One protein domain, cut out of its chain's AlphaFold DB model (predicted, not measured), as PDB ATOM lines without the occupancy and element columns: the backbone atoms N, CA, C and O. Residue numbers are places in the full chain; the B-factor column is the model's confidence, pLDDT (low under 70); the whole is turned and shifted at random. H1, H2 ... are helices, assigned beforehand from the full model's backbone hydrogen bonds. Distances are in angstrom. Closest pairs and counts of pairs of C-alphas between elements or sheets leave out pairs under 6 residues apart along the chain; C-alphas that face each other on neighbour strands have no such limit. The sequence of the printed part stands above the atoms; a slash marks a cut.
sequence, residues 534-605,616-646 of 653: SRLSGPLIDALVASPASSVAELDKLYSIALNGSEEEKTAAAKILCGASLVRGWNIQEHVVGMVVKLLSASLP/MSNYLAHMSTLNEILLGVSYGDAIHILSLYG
ATOM      1  N   SER A 534     -43.319  -3.061 -24.678       84.00
ATOM      2  CA  SER A 534     -42.521  -4.194 -24.194       84.00
ATOM      3  C   SER A 534     -41.489  -3.733 -23.161       84.00
ATOM      4  O   SER A 534     -40.799  -2.735 -23.373       84.00
ATOM      5  N   ARG A 535     -41.362  -4.470 -22.050       82.69
ATOM      6  CA  ARG A 535     -40.336  -4.211 -21.027       82.69
ATOM      7  C   ARG A 535     -38.936  -4.457 -21.592       82.69
ATOM      8  O   ARG A 535     -38.756  -5.376 -22.392       82.69
ATOM      9  N   LEU A 536     -37.954  -3.678 -21.134       84.31
ATOM     10  CA  LEU A 536     -36.540  -3.829 -21.487       84.31
ATOM     11  C   LEU A 536     -35.979  -5.134 -20.890       84.31
ATOM     12  O   LEU A 536     -35.445  -5.161 -19.788       84.31
ATOM     13  N   SER A 537     -36.155  -6.241 -21.610       87.38
ATOM     14  CA  SER A 537     -35.554  -7.542 -21.304       87.38
ATOM     15  C   SER A 537     -34.209  -7.694 -22.016       87.38
ATOM     16  O   SER A 537     -33.986  -7.045 -23.035       87.38
ATOM     17  N   GLY A 538     -33.327  -8.577 -21.532       87.69
ATOM     18  CA  GLY A 538     -32.003  -8.816 -22.137       87.69
ATOM     19  C   GLY A 538     -32.023  -8.958 -23.672       87.69
ATOM     20  O   GLY A 538     -31.364  -8.168 -24.344       87.69
ATOM     21  N   PRO A 539     -32.857  -9.847 -24.254       88.94
ATOM     22  CA  PRO A 539     -32.940 -10.009 -25.708       88.94
ATOM     23  C   PRO A 539     -33.400  -8.750 -26.456       88.94
ATOM     24  O   PRO A 539     -32.933  -8.482 -27.563       88.94
ATOM     25  N   LEU A 540     -34.317  -7.971 -25.868       90.00
ATOM     26  CA  LEU A 540     -34.785  -6.723 -26.469       90.00
ATOM     27  C   LEU A 540     -33.707  -5.637 -26.386       90.00
ATOM     28  O   LEU A 540     -33.518  -4.904 -27.351       90.00
ATOM     29  N   ILE A 541     -32.984  -5.556 -25.266       90.12
ATOM     30  CA  ILE A 541     -31.858  -4.634 -25.088       90.12
ATOM     31  C   ILE A 541     -30.788  -4.921 -26.142       90.12
ATOM     32  O   ILE A 541     -30.389  -4.002 -26.849       90.12
ATOM     33  N   ASP A 542     -30.377  -6.177 -26.312       90.75
ATOM     34  CA  ASP A 542     -29.346  -6.542 -27.290       90.75
ATOM     35  C   ASP A 542     -29.784  -6.227 -28.731       90.75
ATOM     36  O   ASP A 542     -29.002  -5.696 -29.523       90.75
ATOM     37  N   ALA A 543     -31.059  -6.465 -29.063       90.81
ATOM     38  CA  ALA A 543     -31.615  -6.116 -30.369       90.81
ATOM     39  C   ALA A 543     -31.657  -4.593 -30.614       90.81
ATOM     40  O   ALA A 543     -31.356  -4.144 -31.721       90.81
ATOM     41  N   LEU A 544     -32.001  -3.795 -29.596       91.19
ATOM     42  CA  LEU A 544     -32.024  -2.328 -29.671       91.19
ATOM     43  C   LEU A 544     -30.613  -1.720 -29.691       91.19
ATOM     44  O   LEU A 544     -30.384  -0.729 -30.375       91.19
ATOM     45  N   VAL A 545     -29.646  -2.323 -28.996       91.12
ATOM     46  CA  VAL A 545     -28.229  -1.926 -29.070       91.12
ATOM     47  C   VAL A 545     -27.668  -2.192 -30.470       91.12
ATOM     48  O   VAL A 545     -26.860  -1.408 -30.961       91.12
ATOM     49  N   ALA A 546     -28.100  -3.267 -31.135       89.81
ATOM     50  CA  ALA A 546     -27.626  -3.644 -32.467       89.81
ATOM     51  C   ALA A 546     -28.348  -2.933 -33.630       89.81
ATOM     52  O   ALA A 546     -27.837  -2.925 -34.753       89.81
ATOM     53  N   SER A 547     -29.520  -2.337 -33.390       89.56
ATOM     54  CA  SER A 547     -30.368  -1.729 -34.421       89.56
ATOM     55  C   SER A 547     -30.566  -0.231 -34.167       89.56
ATOM     56  O   SER A 547     -31.015   0.135 -33.086       89.56
ATOM     57  N   PRO A 548     -30.271   0.666 -35.127       90.94
ATOM     58  CA  PRO A 548     -30.476   2.097 -34.928       90.94
ATOM     59  C   PRO A 548     -31.967   2.454 -34.879       90.94
ATOM     60  O   PRO A 548     -32.778   1.871 -35.602       90.94
ATOM     61  N   ALA A 549     -32.318   3.452 -34.067       90.88
ATOM     62  CA  ALA A 549     -33.655   4.034 -34.059       90.88
ATOM     63  C   ALA A 549     -34.002   4.647 -35.424       90.88
ATOM     64  O   ALA A 549     -33.145   5.175 -36.139       90.88
ATOM     65  N   SER A 550     -35.283   4.595 -35.772       86.50
ATOM     66  CA  SER A 550     -35.817   5.092 -37.041       86.50
ATOM     67  C   SER A 550     -36.416   6.496 -36.928       86.50
ATOM     68  O   SER A 550     -36.574   7.182 -37.939       86.50
ATOM     69  N   SER A 551     -36.737   6.939 -35.708       89.88
ATOM     70  CA  SER A 551     -37.373   8.231 -35.450       89.88
ATOM     71  C   SER A 551     -36.897   8.895 -34.157       89.88
ATOM     72  O   SER A 551     -36.461   8.240 -33.213       89.88
ATOM     73  N   VAL A 552     -37.051  10.220 -34.089       90.56
ATOM     74  CA  VAL A 552     -36.762  10.996 -32.871       90.56
ATOM     75  C   VAL A 552     -37.720  10.627 -31.732       90.56
ATOM     76  O   VAL A 552     -37.299  10.584 -30.587       90.56
ATOM     77  N   ALA A 553     -38.969  10.251 -32.032       91.62
ATOM     78  CA  ALA A 553     -39.941   9.841 -31.014       91.62
ATOM     79  C   ALA A 553     -39.523   8.562 -30.262       91.62
ATOM     80  O   ALA A 553     -39.736   8.447 -29.054       91.62
ATOM     81  N   GLU A 554     -38.904   7.609 -30.966       93.00
ATOM     82  CA  GLU A 554     -38.313   6.412 -30.354       93.00
ATOM     83  C   GLU A 554     -37.175   6.783 -29.394       93.00
ATOM     84  O   GLU A 554     -37.103   6.256 -28.279       93.00
ATOM     85  N   LEU A 555     -36.327   7.731 -29.801       92.62
ATOM     86  CA  LEU A 555     -35.233   8.244 -28.979       92.62
ATOM     87  C   LEU A 555     -35.732   9.043 -27.774       92.62
ATOM     88  O   LEU A 555     -35.211   8.851 -26.685       92.62
ATOM     89  N   ASP A 556     -36.751   9.887 -27.932       92.31
ATOM     90  CA  ASP A 556     -37.319  10.689 -26.843       92.31
ATOM     91  C   ASP A 556     -37.919   9.796 -25.753       92.31
ATOM     92  O   ASP A 556     -37.692  10.023 -24.560       92.31
ATOM     93  N   LYS A 557     -38.630   8.727 -26.145       92.50
ATOM     94  CA  LYS A 557     -39.128   7.722 -25.198       92.50
ATOM     95  C   LYS A 557     -37.967   7.085 -24.440       92.50
ATOM     96  O   LYS A 557     -38.008   7.020 -23.214       92.50
ATOM     97  N   LEU A 558     -36.920   6.658 -25.142       92.25
ATOM     98  CA  LEU A 558     -35.749   6.041 -24.521       92.25
ATOM     99  C   LEU A 558     -34.985   7.013 -23.606       92.25
ATOM    100  O   LEU A 558     -34.593   6.649 -22.502       92.25
ATOM    101  N   TYR A 559     -34.832   8.265 -24.025       90.69
ATOM    102  CA  TYR A 559     -34.191   9.322 -23.254       90.69
ATOM    103  C   TYR A 559     -34.974   9.653 -21.979       90.69
ATOM    104  O   TYR A 559     -34.382   9.845 -20.920       90.69
ATOM    105  N   SER A 560     -36.309   9.637 -22.037       89.56
ATOM    106  CA  SER A 560     -37.147   9.813 -20.846       89.56
ATOM    107  C   SER A 560     -36.943   8.698 -19.812       89.56
ATOM    108  O   SER A 560     -36.935   8.977 -18.612       89.56
ATOM    109  N   ILE A 561     -36.701   7.462 -20.267       89.06
ATOM    110  CA  ILE A 561     -36.358   6.320 -19.409       89.06
ATOM    111  C   ILE A 561     -34.940   6.487 -18.847       89.06
ATOM    112  O   ILE A 561     -34.735   6.270 -17.657       89.06
ATOM    113  N   ALA A 562     -33.984   6.956 -19.653       87.12
ATOM    114  CA  ALA A 562     -32.623   7.246 -19.191       87.12
ATOM    115  C   ALA A 562     -32.572   8.327 -18.091       87.12
ATOM    116  O   ALA A 562     -31.658   8.322 -17.268       87.12
ATOM    117  N   LEU A 563     -33.551   9.238 -18.050       84.38
ATOM    118  CA  LEU A 563     -33.669  10.258 -17.002       84.38
ATOM    119  C   LEU A 563     -34.473   9.779 -15.782       84.38
ATOM    120  O   LEU A 563     -34.057  10.014 -14.649       84.38
ATOM    121  N   ASN A 564     -35.614   9.117 -16.004       85.31
ATOM    122  CA  ASN A 564     -36.639   8.904 -14.971       85.31
ATOM    123  C   ASN A 564     -36.930   7.428 -14.631       85.31
ATOM    124  O   ASN A 564     -37.765   7.176 -13.765       85.31
ATOM    125  N   GLY A 565     -36.308   6.465 -15.316       83.25
ATOM    126  CA  GLY A 565     -36.547   5.028 -15.117       83.25
ATOM    127  C   GLY A 565     -35.963   4.465 -13.815       83.25
ATOM    128  O   GLY A 565     -35.350   5.189 -13.026       83.25
ATOM    129  N   SER A 566     -36.125   3.155 -13.596       84.31
ATOM    130  CA  SER A 566     -35.367   2.435 -12.556       84.31
ATOM    131  C   SER A 566     -33.866   2.411 -12.881       84.31
ATOM    132  O   SER A 566     -33.465   2.708 -14.003       84.31
ATOM    133  N   GLU A 567     -33.006   2.044 -11.932       81.69
ATOM    134  CA  GLU A 567     -31.553   2.000 -12.175       81.69
ATOM    135  C   GLU A 567     -31.164   1.003 -13.282       81.69
ATOM    136  O   GLU A 567     -30.324   1.297 -14.137       81.69
ATOM    137  N   GLU A 568     -31.840  -0.145 -13.344       84.31
ATOM    138  CA  GLU A 568     -31.677  -1.122 -14.425       84.31
ATOM    139  C   GLU A 568     -32.180  -0.576 -15.768       84.31
ATOM    140  O   GLU A 568     -31.574  -0.808 -16.814       84.31
ATOM    141  N   GLU A 569     -33.278   0.180 -15.759       86.69
ATOM    142  CA  GLU A 569     -33.827   0.793 -16.968       86.69
ATOM    143  C   GLU A 569     -32.963   1.953 -17.473       86.69
ATOM    144  O   GLU A 569     -32.789   2.094 -18.683       86.69
ATOM    145  N   LYS A 570     -32.379   2.756 -16.576       88.56
ATOM    146  CA  LYS A 570     -31.466   3.854 -16.923       88.56
ATOM    147  C   LYS A 570     -30.187   3.336 -17.561       88.56
ATOM    148  O   LYS A 570     -29.793   3.824 -18.618       88.56
ATOM    149  N   THR A 571     -29.565   2.326 -16.951       87.62
ATOM    150  CA  THR A 571     -28.353   1.682 -17.482       87.62
ATOM    151  C   THR A 571     -28.625   1.010 -18.830       87.62
ATOM    152  O   THR A 571     -27.876   1.226 -19.783       87.62
ATOM    153  N   ALA A 572     -29.746   0.294 -18.969       89.69
ATOM    154  CA  ALA A 572     -30.168  -0.274 -20.247       89.69
ATOM    155  C   ALA A 572     -30.425   0.805 -21.312       89.69
ATOM    156  O   ALA A 572     -29.964   0.675 -22.446       89.69
ATOM    157  N   ALA A 573     -31.125   1.888 -20.964       91.06
ATOM    158  CA  ALA A 573     -31.420   2.978 -21.887       91.06
ATOM    159  C   ALA A 573     -30.152   3.718 -22.336       91.06
ATOM    160  O   ALA A 573     -30.001   4.002 -23.524       91.06
ATOM    161  N   ALA A 574     -29.214   3.965 -21.417       89.44
ATOM    162  CA  ALA A 574     -27.900   4.521 -21.726       89.44
ATOM    163  C   ALA A 574     -27.115   3.625 -22.694       89.44
ATOM    164  O   ALA A 574     -26.631   4.101 -23.723       89.44
ATOM    165  N   LYS A 575     -27.071   2.314 -22.424       90.81
ATOM    166  CA  LYS A 575     -26.423   1.329 -23.296       90.81
ATOM    167  C   LYS A 575     -27.035   1.308 -24.700       90.81
ATOM    168  O   LYS A 575     -26.305   1.260 -25.687       90.81
ATOM    169  N   ILE A 576     -28.364   1.379 -24.811       92.56
ATOM    170  CA  ILE A 576     -29.069   1.426 -26.103       92.56
ATOM    171  C   ILE A 576     -28.767   2.735 -26.851       92.56
ATOM    172  O   ILE A 576     -28.489   2.698 -28.051       92.56
ATOM    173  N   LEU A 577     -28.784   3.886 -26.166       91.25
ATOM    174  CA  LEU A 577     -28.470   5.189 -26.771       91.25
ATOM    175  C   LEU A 577     -27.045   5.227 -27.337       91.25
ATOM    176  O   LEU A 577     -26.850   5.712 -28.450       91.25
ATOM    177  N   CYS A 578     -26.070   4.675 -26.612       90.44
ATOM    178  CA  CYS A 578     -24.674   4.594 -27.046       90.44
ATOM    179  C   CYS A 578     -24.386   3.456 -28.047       90.44
ATOM    180  O   CYS A 578     -23.244   3.302 -28.471       90.44
ATOM    181  N   GLY A 579     -25.395   2.667 -28.431       90.31
ATOM    182  CA  GLY A 579     -25.274   1.564 -29.384       90.31
ATOM    183  C   GLY A 579     -25.370   1.998 -30.852       90.31
ATOM    184  O   GLY A 579     -24.883   3.051 -31.268       90.31
ATOM    185  N   ALA A 580     -26.040   1.185 -31.668       89.12
ATOM    186  CA  ALA A 580     -26.180   1.406 -33.105       89.12
ATOM    187  C   ALA A 580     -26.838   2.749 -33.459       89.12
ATOM    188  O   ALA A 580     -26.524   3.308 -34.505       89.12
ATOM    189  N   SER A 581     -27.698   3.309 -32.604       92.12
ATOM    190  CA  SER A 581     -28.287   4.639 -32.823       92.12
ATOM    191  C   SER A 581     -27.238   5.756 -32.851       92.12
ATOM    192  O   SER A 581     -27.325   6.642 -33.700       92.12
ATOM    193  N   LEU A 582     -26.215   5.700 -31.990       92.12
ATOM    194  CA  LEU A 582     -25.132   6.691 -31.964       92.12
ATOM    195  C   LEU A 582     -24.233   6.576 -33.195       92.12
ATOM    196  O   LEU A 582     -23.796   7.584 -33.743       92.12
ATOM    197  N   VAL A 583     -23.957   5.350 -33.634       90.44
ATOM    198  CA  VAL A 583     -22.917   5.071 -34.633       90.44
ATOM    199  C   VAL A 583     -23.484   4.980 -36.061       90.44
ATOM    200  O   VAL A 583     -22.857   5.422 -37.022       90.44
ATOM    201  N   ARG A 584     -24.707   4.455 -36.205       89.94
ATOM    202  CA  ARG A 584     -25.372   4.136 -37.484       89.94
ATOM    203  C   ARG A 584     -26.749   4.777 -37.657       89.94
ATOM    204  O   ARG A 584     -27.382   4.590 -38.693       89.94
ATOM    205  N   GLY A 585     -27.221   5.562 -36.690       91.25
ATOM    206  CA  GLY A 585     -28.474   6.318 -36.781       91.25
ATOM    207  C   GLY A 585     -28.364   7.586 -37.632       91.25
ATOM    208  O   GLY A 585     -28.833   8.632 -37.202       91.25
ATOM    209  N   TRP A 586     -27.743   7.530 -38.818       93.56
ATOM    210  CA  TRP A 586     -27.289   8.711 -39.579       93.56
ATOM    211  C   TRP A 586     -28.358   9.778 -39.844       93.56
ATOM    212  O   TRP A 586     -28.029  10.956 -39.937       93.56
ATOM    213  N   ASN A 587     -29.632   9.395 -39.945       92.75
ATOM    214  CA  ASN A 587     -30.747  10.312 -40.211       92.75
ATOM    215  C   ASN A 587     -31.164  11.155 -38.992       92.75
ATOM    216  O   ASN A 587     -31.831  12.169 -39.163       92.75
ATOM    217  N   ILE A 588     -30.814  10.718 -37.780       92.50
ATOM    218  CA  ILE A 588     -31.212  11.337 -36.502       92.50
ATOM    219  C   ILE A 588     -30.034  11.433 -35.514       92.50
ATOM    220  O   ILE A 588     -30.229  11.634 -34.314       92.50
ATOM    221  N   GLN A 589     -28.807  11.253 -36.003       94.06
ATOM    222  CA  GLN A 589     -27.603  11.052 -35.197       94.06
ATOM    223  C   GLN A 589     -27.292  12.255 -34.299       94.06
ATOM    224  O   GLN A 589     -26.879  12.082 -33.156       94.06
ATOM    225  N   GLU A 590     -27.560  13.470 -34.778       93.44
ATOM    226  CA  GLU A 590     -27.420  14.719 -34.028       93.44
ATOM    227  C   GLU A 590     -28.266  14.737 -32.746       93.44
ATOM    228  O   GLU A 590     -27.835  15.281 -31.725       93.44
ATOM    229  N   HIS A 591     -29.443  14.103 -32.764       93.50
ATOM    230  CA  HIS A 591     -30.320  14.016 -31.600       93.50
ATOM    231  C   HIS A 591     -29.752  13.049 -30.565       93.50
ATOM    232  O   HIS A 591     -29.702  13.388 -29.383       93.50
ATOM    233  N   VAL A 592     -29.257  11.888 -31.010       93.12
ATOM    234  CA  VAL A 592     -28.606  10.900 -30.135       93.12
ATOM    235  C   VAL A 592     -27.365  11.503 -29.482       93.12
ATOM    236  O   VAL A 592     -27.218  11.430 -28.266       93.12
ATOM    237  N   VAL A 593     -26.510  12.169 -30.265       91.81
ATOM    238  CA  VAL A 593     -25.317  12.863 -29.755       91.81
ATOM    239  C   VAL A 593     -25.706  13.910 -28.711       91.81
ATOM    240  O   VAL A 593     -25.143  13.927 -27.616       91.81
ATOM    241  N   GLY A 594     -26.710  14.745 -29.000       89.75
ATOM    242  CA  GLY A 594     -27.209  15.739 -28.051       89.75
ATOM    243  C   GLY A 594     -27.748  15.122 -26.755       89.75
ATOM    244  O   GLY A 594     -27.496  15.651 -25.674       89.75
ATOM    245  N   MET A 595     -28.458  13.995 -26.839       91.00
ATOM    246  CA  MET A 595     -28.964  13.255 -25.677       91.00
ATOM    247  C   MET A 595     -27.827  12.656 -24.839       91.00
ATOM    248  O   MET A 595     -27.814  12.848 -23.624       91.00
ATOM    249  N   VAL A 596     -26.849  11.998 -25.469       89.62
ATOM    250  CA  VAL A 596     -25.682  11.402 -24.793       89.62
ATOM    251  C   VAL A 596     -24.870  12.469 -24.058       89.62
ATOM    252  O   VAL A 596     -24.546  12.300 -22.886       89.62
ATOM    253  N   VAL A 597     -24.611  13.616 -24.693       86.69
ATOM    254  CA  VAL A 597     -23.917  14.742 -24.046       86.69
ATOM    255  C   VAL A 597     -24.713  15.278 -22.858       86.69
ATOM    256  O   VAL A 597     -24.134  15.574 -21.812       86.69
ATOM    257  N   LYS A 598     -26.037  15.425 -22.986       86.88
ATOM    258  CA  LYS A 598     -26.880  15.874 -21.869       86.88
ATOM    259  C   LYS A 598     -26.812  14.908 -20.685       86.88
ATOM    260  O   LYS A 598     -26.754  15.364 -19.550       86.88
ATOM    261  N   LEU A 599     -26.772  13.599 -20.936       85.06
ATOM    262  CA  LEU A 599     -26.599  12.602 -19.873       85.06
ATOM    263  C   LEU A 599     -25.212  12.693 -19.218       85.06
ATOM    264  O   LEU A 599     -25.129  12.622 -17.998       85.06
ATOM    265  N   LEU A 600     -24.153  12.925 -20.003       80.56
ATOM    266  CA  LEU A 600     -22.789  13.146 -19.494       80.56
ATOM    267  C   LEU A 600     -22.633  14.451 -18.695       80.56
ATOM    268  O   LEU A 600     -21.753  14.552 -17.848       80.56
ATOM    269  N   SER A 601     -23.449  15.469 -18.981       74.62
ATOM    270  CA  SER A 601     -23.390  16.780 -18.312       74.62
ATOM    271  C   SER A 601     -24.330  16.905 -17.113       74.62
ATOM    272  O   SER A 601     -24.088  17.736 -16.239       74.62
ATOM    273  N   ALA A 602     -25.353  16.051 -17.011       67.62
ATOM    274  CA  ALA A 602     -26.255  15.978 -15.859       67.62
ATOM    275  C   ALA A 602     -25.551  15.567 -14.543       67.62
ATOM    276  O   ALA A 602     -26.158  15.626 -13.476       67.62
ATOM    277  N   SER A 603     -24.271  15.187 -14.610       54.88
ATOM    278  CA  SER A 603     -23.434  14.730 -13.496       54.88
ATOM    279  C   SER A 603     -22.834  15.849 -12.637       54.88
ATOM    280  O   SER A 603     -22.226  15.553 -11.607       54.88
ATOM    281  N   LEU A 604     -22.951  17.119 -13.045       49.06
ATOM    282  CA  LEU A 604     -22.390  18.240 -12.286       49.06
ATOM    283  C   LEU A 604     -23.364  18.655 -11.163       49.06
ATOM    284  O   LEU A 604     -24.502  19.024 -11.468       49.06
ATOM    285  N   PRO A 605     -22.974  18.603  -9.874       44.34
ATOM    286  CA  PRO A 605     -23.862  19.015  -8.795       44.34
ATOM    287  C   PRO A 605     -24.219  20.493  -8.968       44.34
ATOM    288  O   PRO A 605     -23.340  21.332  -9.142       44.34
ATOM    289  N   MET A 616     -26.058  10.479  -1.514       44.47
ATOM    290  CA  MET A 616     -25.030   9.483  -1.843       44.47
ATOM    291  C   MET A 616     -25.572   8.327  -2.705       44.47
ATOM    292  O   MET A 616     -24.862   7.841  -3.584       44.47
ATOM    293  N   SER A 617     -26.833   7.909  -2.505       50.41
ATOM    294  CA  SER A 617     -27.459   6.866  -3.335       50.41
ATOM    295  C   SER A 617     -27.742   7.364  -4.747       50.41
ATOM    296  O   SER A 617     -27.537   6.617  -5.693       50.41
ATOM    297  N   ASN A 618     -28.139   8.632  -4.901       54.72
ATOM    298  CA  ASN A 618     -28.382   9.241  -6.212       54.72
ATOM    299  C   ASN A 618     -27.081   9.425  -7.013       54.72
ATOM    300  O   ASN A 618     -27.087   9.280  -8.233       54.72
ATOM    301  N   TYR A 619     -25.959   9.688  -6.337       57.66
ATOM    302  CA  TYR A 619     -24.645   9.771  -6.978       57.66
ATOM    303  C   TYR A 619     -24.119   8.393  -7.419       57.66
ATOM    304  O   TYR A 619     -23.622   8.248  -8.533       57.66
ATOM    305  N   LEU A 620     -24.284   7.357  -6.583       58.16
ATOM    306  CA  LEU A 620     -23.930   5.969  -6.924       58.16
ATOM    307  C   LEU A 620     -24.826   5.378  -8.028       58.16
ATOM    308  O   LEU A 620     -24.333   4.687  -8.916       58.16
ATOM    309  N   ALA A 621     -26.121   5.694  -8.006       58.69
ATOM    310  CA  ALA A 621     -27.078   5.400  -9.072       58.69
ATOM    311  C   ALA A 621     -26.617   5.995 -10.415       58.69
ATOM    312  O   ALA A 621     -26.418   5.289 -11.406       58.69
ATOM    313  N   HIS A 622     -26.306   7.295 -10.417       69.31
ATOM    314  CA  HIS A 622     -25.837   7.994 -11.608       69.31
ATOM    315  C   HIS A 622     -24.462   7.505 -12.099       69.31
ATOM    316  O   HIS A 622     -24.240   7.456 -13.306       69.31
ATOM    317  N   MET A 623     -23.570   7.066 -11.201       74.06
ATOM    318  CA  MET A 623     -22.276   6.457 -11.553       74.06
ATOM    319  C   MET A 623     -22.420   5.211 -12.437       74.06
ATOM    320  O   MET A 623     -21.645   5.047 -13.375       74.06
ATOM    321  N   SER A 624     -23.406   4.347 -12.175       78.50
ATOM    322  CA  SER A 624     -23.628   3.139 -12.985       78.50
ATOM    323  C   SER A 624     -24.049   3.484 -14.418       78.50
ATOM    324  O   SER A 624     -23.507   2.949 -15.384       78.50
ATOM    325  N   THR A 625     -24.949   4.460 -14.556       81.06
ATOM    326  CA  THR A 625     -25.406   4.975 -15.852       81.06
ATOM    327  C   THR A 625     -24.266   5.685 -16.585       81.06
ATOM    328  O   THR A 625     -24.065   5.458 -17.774       81.06
ATOM    329  N   LEU A 626     -23.471   6.495 -15.879       82.56
ATOM    330  CA  LEU A 626     -22.294   7.166 -16.430       82.56
ATOM    331  C   LEU A 626     -21.254   6.156 -16.932       82.56
ATOM    332  O   LEU A 626     -20.703   6.341 -18.014       82.56
ATOM    333  N   ASN A 627     -21.011   5.078 -16.184       83.75
ATOM    334  CA  ASN A 627     -20.089   4.020 -16.583       83.75
ATOM    335  C   ASN A 627     -20.547   3.323 -17.874       83.75
ATOM    336  O   ASN A 627     -19.734   3.125 -18.770       83.75
ATOM    337  N   GLU A 628     -21.841   3.019 -18.015       85.25
ATOM    338  CA  GLU A 628     -22.386   2.461 -19.263       85.25
ATOM    339  C   GLU A 628     -22.253   3.429 -20.444       85.25
ATOM    340  O   GLU A 628     -21.905   3.009 -21.548       85.25
ATOM    341  N   ILE A 629     -22.464   4.732 -20.224       85.25
ATOM    342  CA  ILE A 629     -22.247   5.742 -21.267       85.25
ATOM    343  C   ILE A 629     -20.771   5.785 -21.661       85.25
ATOM    344  O   ILE A 629     -20.469   5.730 -22.849       85.25
ATOM    345  N   LEU A 630     -19.851   5.850 -20.690       84.38
ATOM    346  CA  LEU A 630     -18.406   5.874 -20.933       84.38
ATOM    347  C   LEU A 630     -17.940   4.622 -21.678       84.38
ATOM    348  O   LEU A 630     -17.190   4.732 -22.646       84.38
ATOM    349  N   LEU A 631     -18.431   3.445 -21.288       85.25
ATOM    350  CA  LEU A 631     -18.175   2.192 -21.994       85.25
ATOM    351  C   LEU A 631     -18.709   2.244 -23.428       85.25
ATOM    352  O   LEU A 631     -17.975   1.917 -24.359       85.25
ATOM    353  N   GLY A 632     -19.942   2.708 -23.629       80.38
ATOM    354  CA  GLY A 632     -20.541   2.822 -24.956       80.38
ATOM    355  C   GLY A 632     -19.815   3.807 -25.879       80.38
ATOM    356  O   GLY A 632     -19.599   3.510 -27.053       80.38
ATOM    357  N   VAL A 633     -19.372   4.956 -25.357       83.12
ATOM    358  CA  VAL A 633     -18.644   5.965 -26.148       83.12
ATOM    359  C   VAL A 633     -17.153   5.662 -26.281       83.12
ATOM    360  O   VAL A 633     -16.509   6.276 -27.122       83.12
ATOM    361  N   SER A 634     -16.602   4.713 -25.512       79.19
ATOM    362  CA  SER A 634     -15.189   4.298 -25.604       79.19
ATOM    363  C   SER A 634     -14.848   3.548 -26.900       79.19
ATOM    364  O   SER A 634     -13.675   3.344 -27.216       79.19
ATOM    365  N   TYR A 635     -15.863   3.151 -27.675       77.69
ATOM    366  CA  TYR A 635     -15.685   2.581 -29.003       77.69
ATOM    367  C   TYR A 635     -15.004   3.594 -29.936       77.69
ATOM    368  O   TYR A 635     -15.438   4.741 -30.030       77.69
ATOM    369  N   GLY A 636     -13.959   3.162 -30.655       73.44
ATOM    370  CA  GLY A 636     -13.107   4.047 -31.459       73.44
ATOM    371  C   GLY A 636     -13.893   5.014 -32.351       73.44
ATOM    372  O   GLY A 636     -13.647   6.217 -32.297       73.44
ATOM    373  N   ASP A 637     -14.895   4.539 -33.095       81.19
ATOM    374  CA  ASP A 637     -15.714   5.411 -33.952       81.19
ATOM    375  C   ASP A 637     -16.679   6.307 -33.175       81.19
ATOM    376  O   ASP A 637     -16.942   7.421 -33.617       81.19
ATOM    377  N   ALA A 638     -17.165   5.887 -32.005       86.12
ATOM    378  CA  ALA A 638     -18.039   6.719 -31.182       86.12
ATOM    379  C   ALA A 638     -17.302   7.969 -30.667       86.12
ATOM    380  O   ALA A 638     -17.853   9.070 -30.735       86.12
ATOM    381  N   ILE A 639     -16.035   7.830 -30.252       83.62
ATOM    382  CA  ILE A 639     -15.175   8.964 -29.862       83.62
ATOM    383  C   ILE A 639     -15.004   9.936 -31.034       83.62
ATOM    384  O   ILE A 639     -15.172  11.148 -30.875       83.62
ATOM    385  N   HIS A 640     -14.698   9.408 -32.222       83.50
ATOM    386  CA  HIS A 640     -14.511  10.231 -33.417       83.50
ATOM    387  C   HIS A 640     -15.801  10.953 -33.799       83.50
ATOM    388  O   HIS A 640     -15.765  12.153 -34.054       83.50
ATOM    389  N   ILE A 641     -16.945  10.265 -33.774       89.44
ATOM    390  CA  ILE A 641     -18.256  10.863 -34.042       89.44
ATOM    391  C   ILE A 641     -18.501  12.036 -33.086       89.44
ATOM    392  O   ILE A 641     -18.751  13.146 -33.548       89.44
ATOM    393  N   LEU A 642     -18.353  11.843 -31.773       88.25
ATOM    394  CA  LEU A 642     -18.548  12.915 -30.788       88.25
ATOM    395  C   LEU A 642     -17.610  14.109 -31.030       88.25
ATOM    396  O   LEU A 642     -18.062  15.257 -31.053       88.25
ATOM    397  N   SER A 643     -16.331  13.842 -31.308       85.88
ATOM    398  CA  SER A 643     -15.352  14.871 -31.673       85.88
ATOM    399  C   SER A 643     -15.753  15.633 -32.939       85.88
ATOM    400  O   SER A 643     -15.646  16.856 -32.983       85.88
ATOM    401  N   LEU A 644     -16.259  14.950 -33.967       88.44
ATOM    402  CA  LEU A 644     -16.714  15.592 -35.200       88.44
ATOM    403  C   LEU A 644     -17.916  16.519 -34.965       88.44
ATOM    404  O   LEU A 644     -18.025  17.558 -35.618       88.44
ATOM    405  N   TYR A 645     -18.785  16.206 -34.004       88.62
ATOM    406  CA  TYR A 645     -19.850  17.118 -33.576       88.62
ATOM    407  C   TYR A 645     -19.332  18.315 -32.755       88.62
ATOM    408  O   TYR A 645     -20.094  19.251 -32.520       88.62
ATOM    409  N   GLY A 646     -18.041  18.354 -32.403       80.75
ATOM    410  CA  GLY A 646     -17.428  19.385 -31.557       80.75
ATOM    411  C   GLY A 646     -17.589  19.110 -30.062       80.75
ATOM    412  O   GLY A 646     -17.428  20.014 -29.246       80.75
TER     413      GLY A 646
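AT A GLANCE: This is residues 534 to 605 and 616 to 646 of the 653 residues of the protein "Mediator of RNA polymerase II transcription subunit 33A" of Zea mays (UniProt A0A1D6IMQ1). Four helices, H2, H3, H5 and H6, make an up-and-down bundle, each running against the one before it in the chain. H1 packs on the outside of H3, while short H4 and crosswise H7 lie at one end of the bundle. The printed part has 103 residues with seven named helices, H1 to H7 in chain order, and no named strand; its class is all helix. It is compact, with a radius of gyration of the C-alphas of 12.7 A, and spans 37 by 33 by 22 A.

IN THESE COORDINATES: H1, residues 538 to 546, begins at C-alpha 538 (-32.003, -8.816, -22.137). H2 is residues 552 to 564, 18.0 A long; H3, 567 to 577, 15.3 A; H4, 580 to 584; H5, 589 to 601, 18.3 A. H6, residues 616 to 633, is 25.4 A long, and H7, 636 to 644, ends at C-alpha 644 (-16.714, 15.592, -35.200).

HOW THE PARTS SIT: H2 and H3 form a helical hairpin, opposite ways at a shallow tilt of 31 degrees; their closest C-alphas, Ala 562 and Lys 570, are 4.2 A apart. H3 touches H6 the same way at 23 degrees, a shallow tilt, closest at C-alphas 571 and 625, 4.7 A. H2 touches H5, closest at C-alphas 559 and 595, 7.0 A. H3 and H5 only just touch, with 3 pairs of C-alphas within 8 A. H1 touches H3, closest at C-alphas 545 and 576, 4.6 A. H4 touches H7, closest at C-alphas 583 and 638, 6.2 A. H7 is about perpendicular to H6, at 82 degrees. Every O i to N i+4 pair is within hydrogen-bond range in H1 to H5 and H7; in H6, 13 of 14 are.

THE WHOLE: The farthest C-alphas, Asn 587 and Met 616, are 38.8 A apart. Residues 606 to 615 are not printed; C-alphas 605 and 616 are 11.9 A apart across the cut. Of the links printed whole, each is tight. Residues 602 to 605 and 616 to 622 have pLDDT under 70.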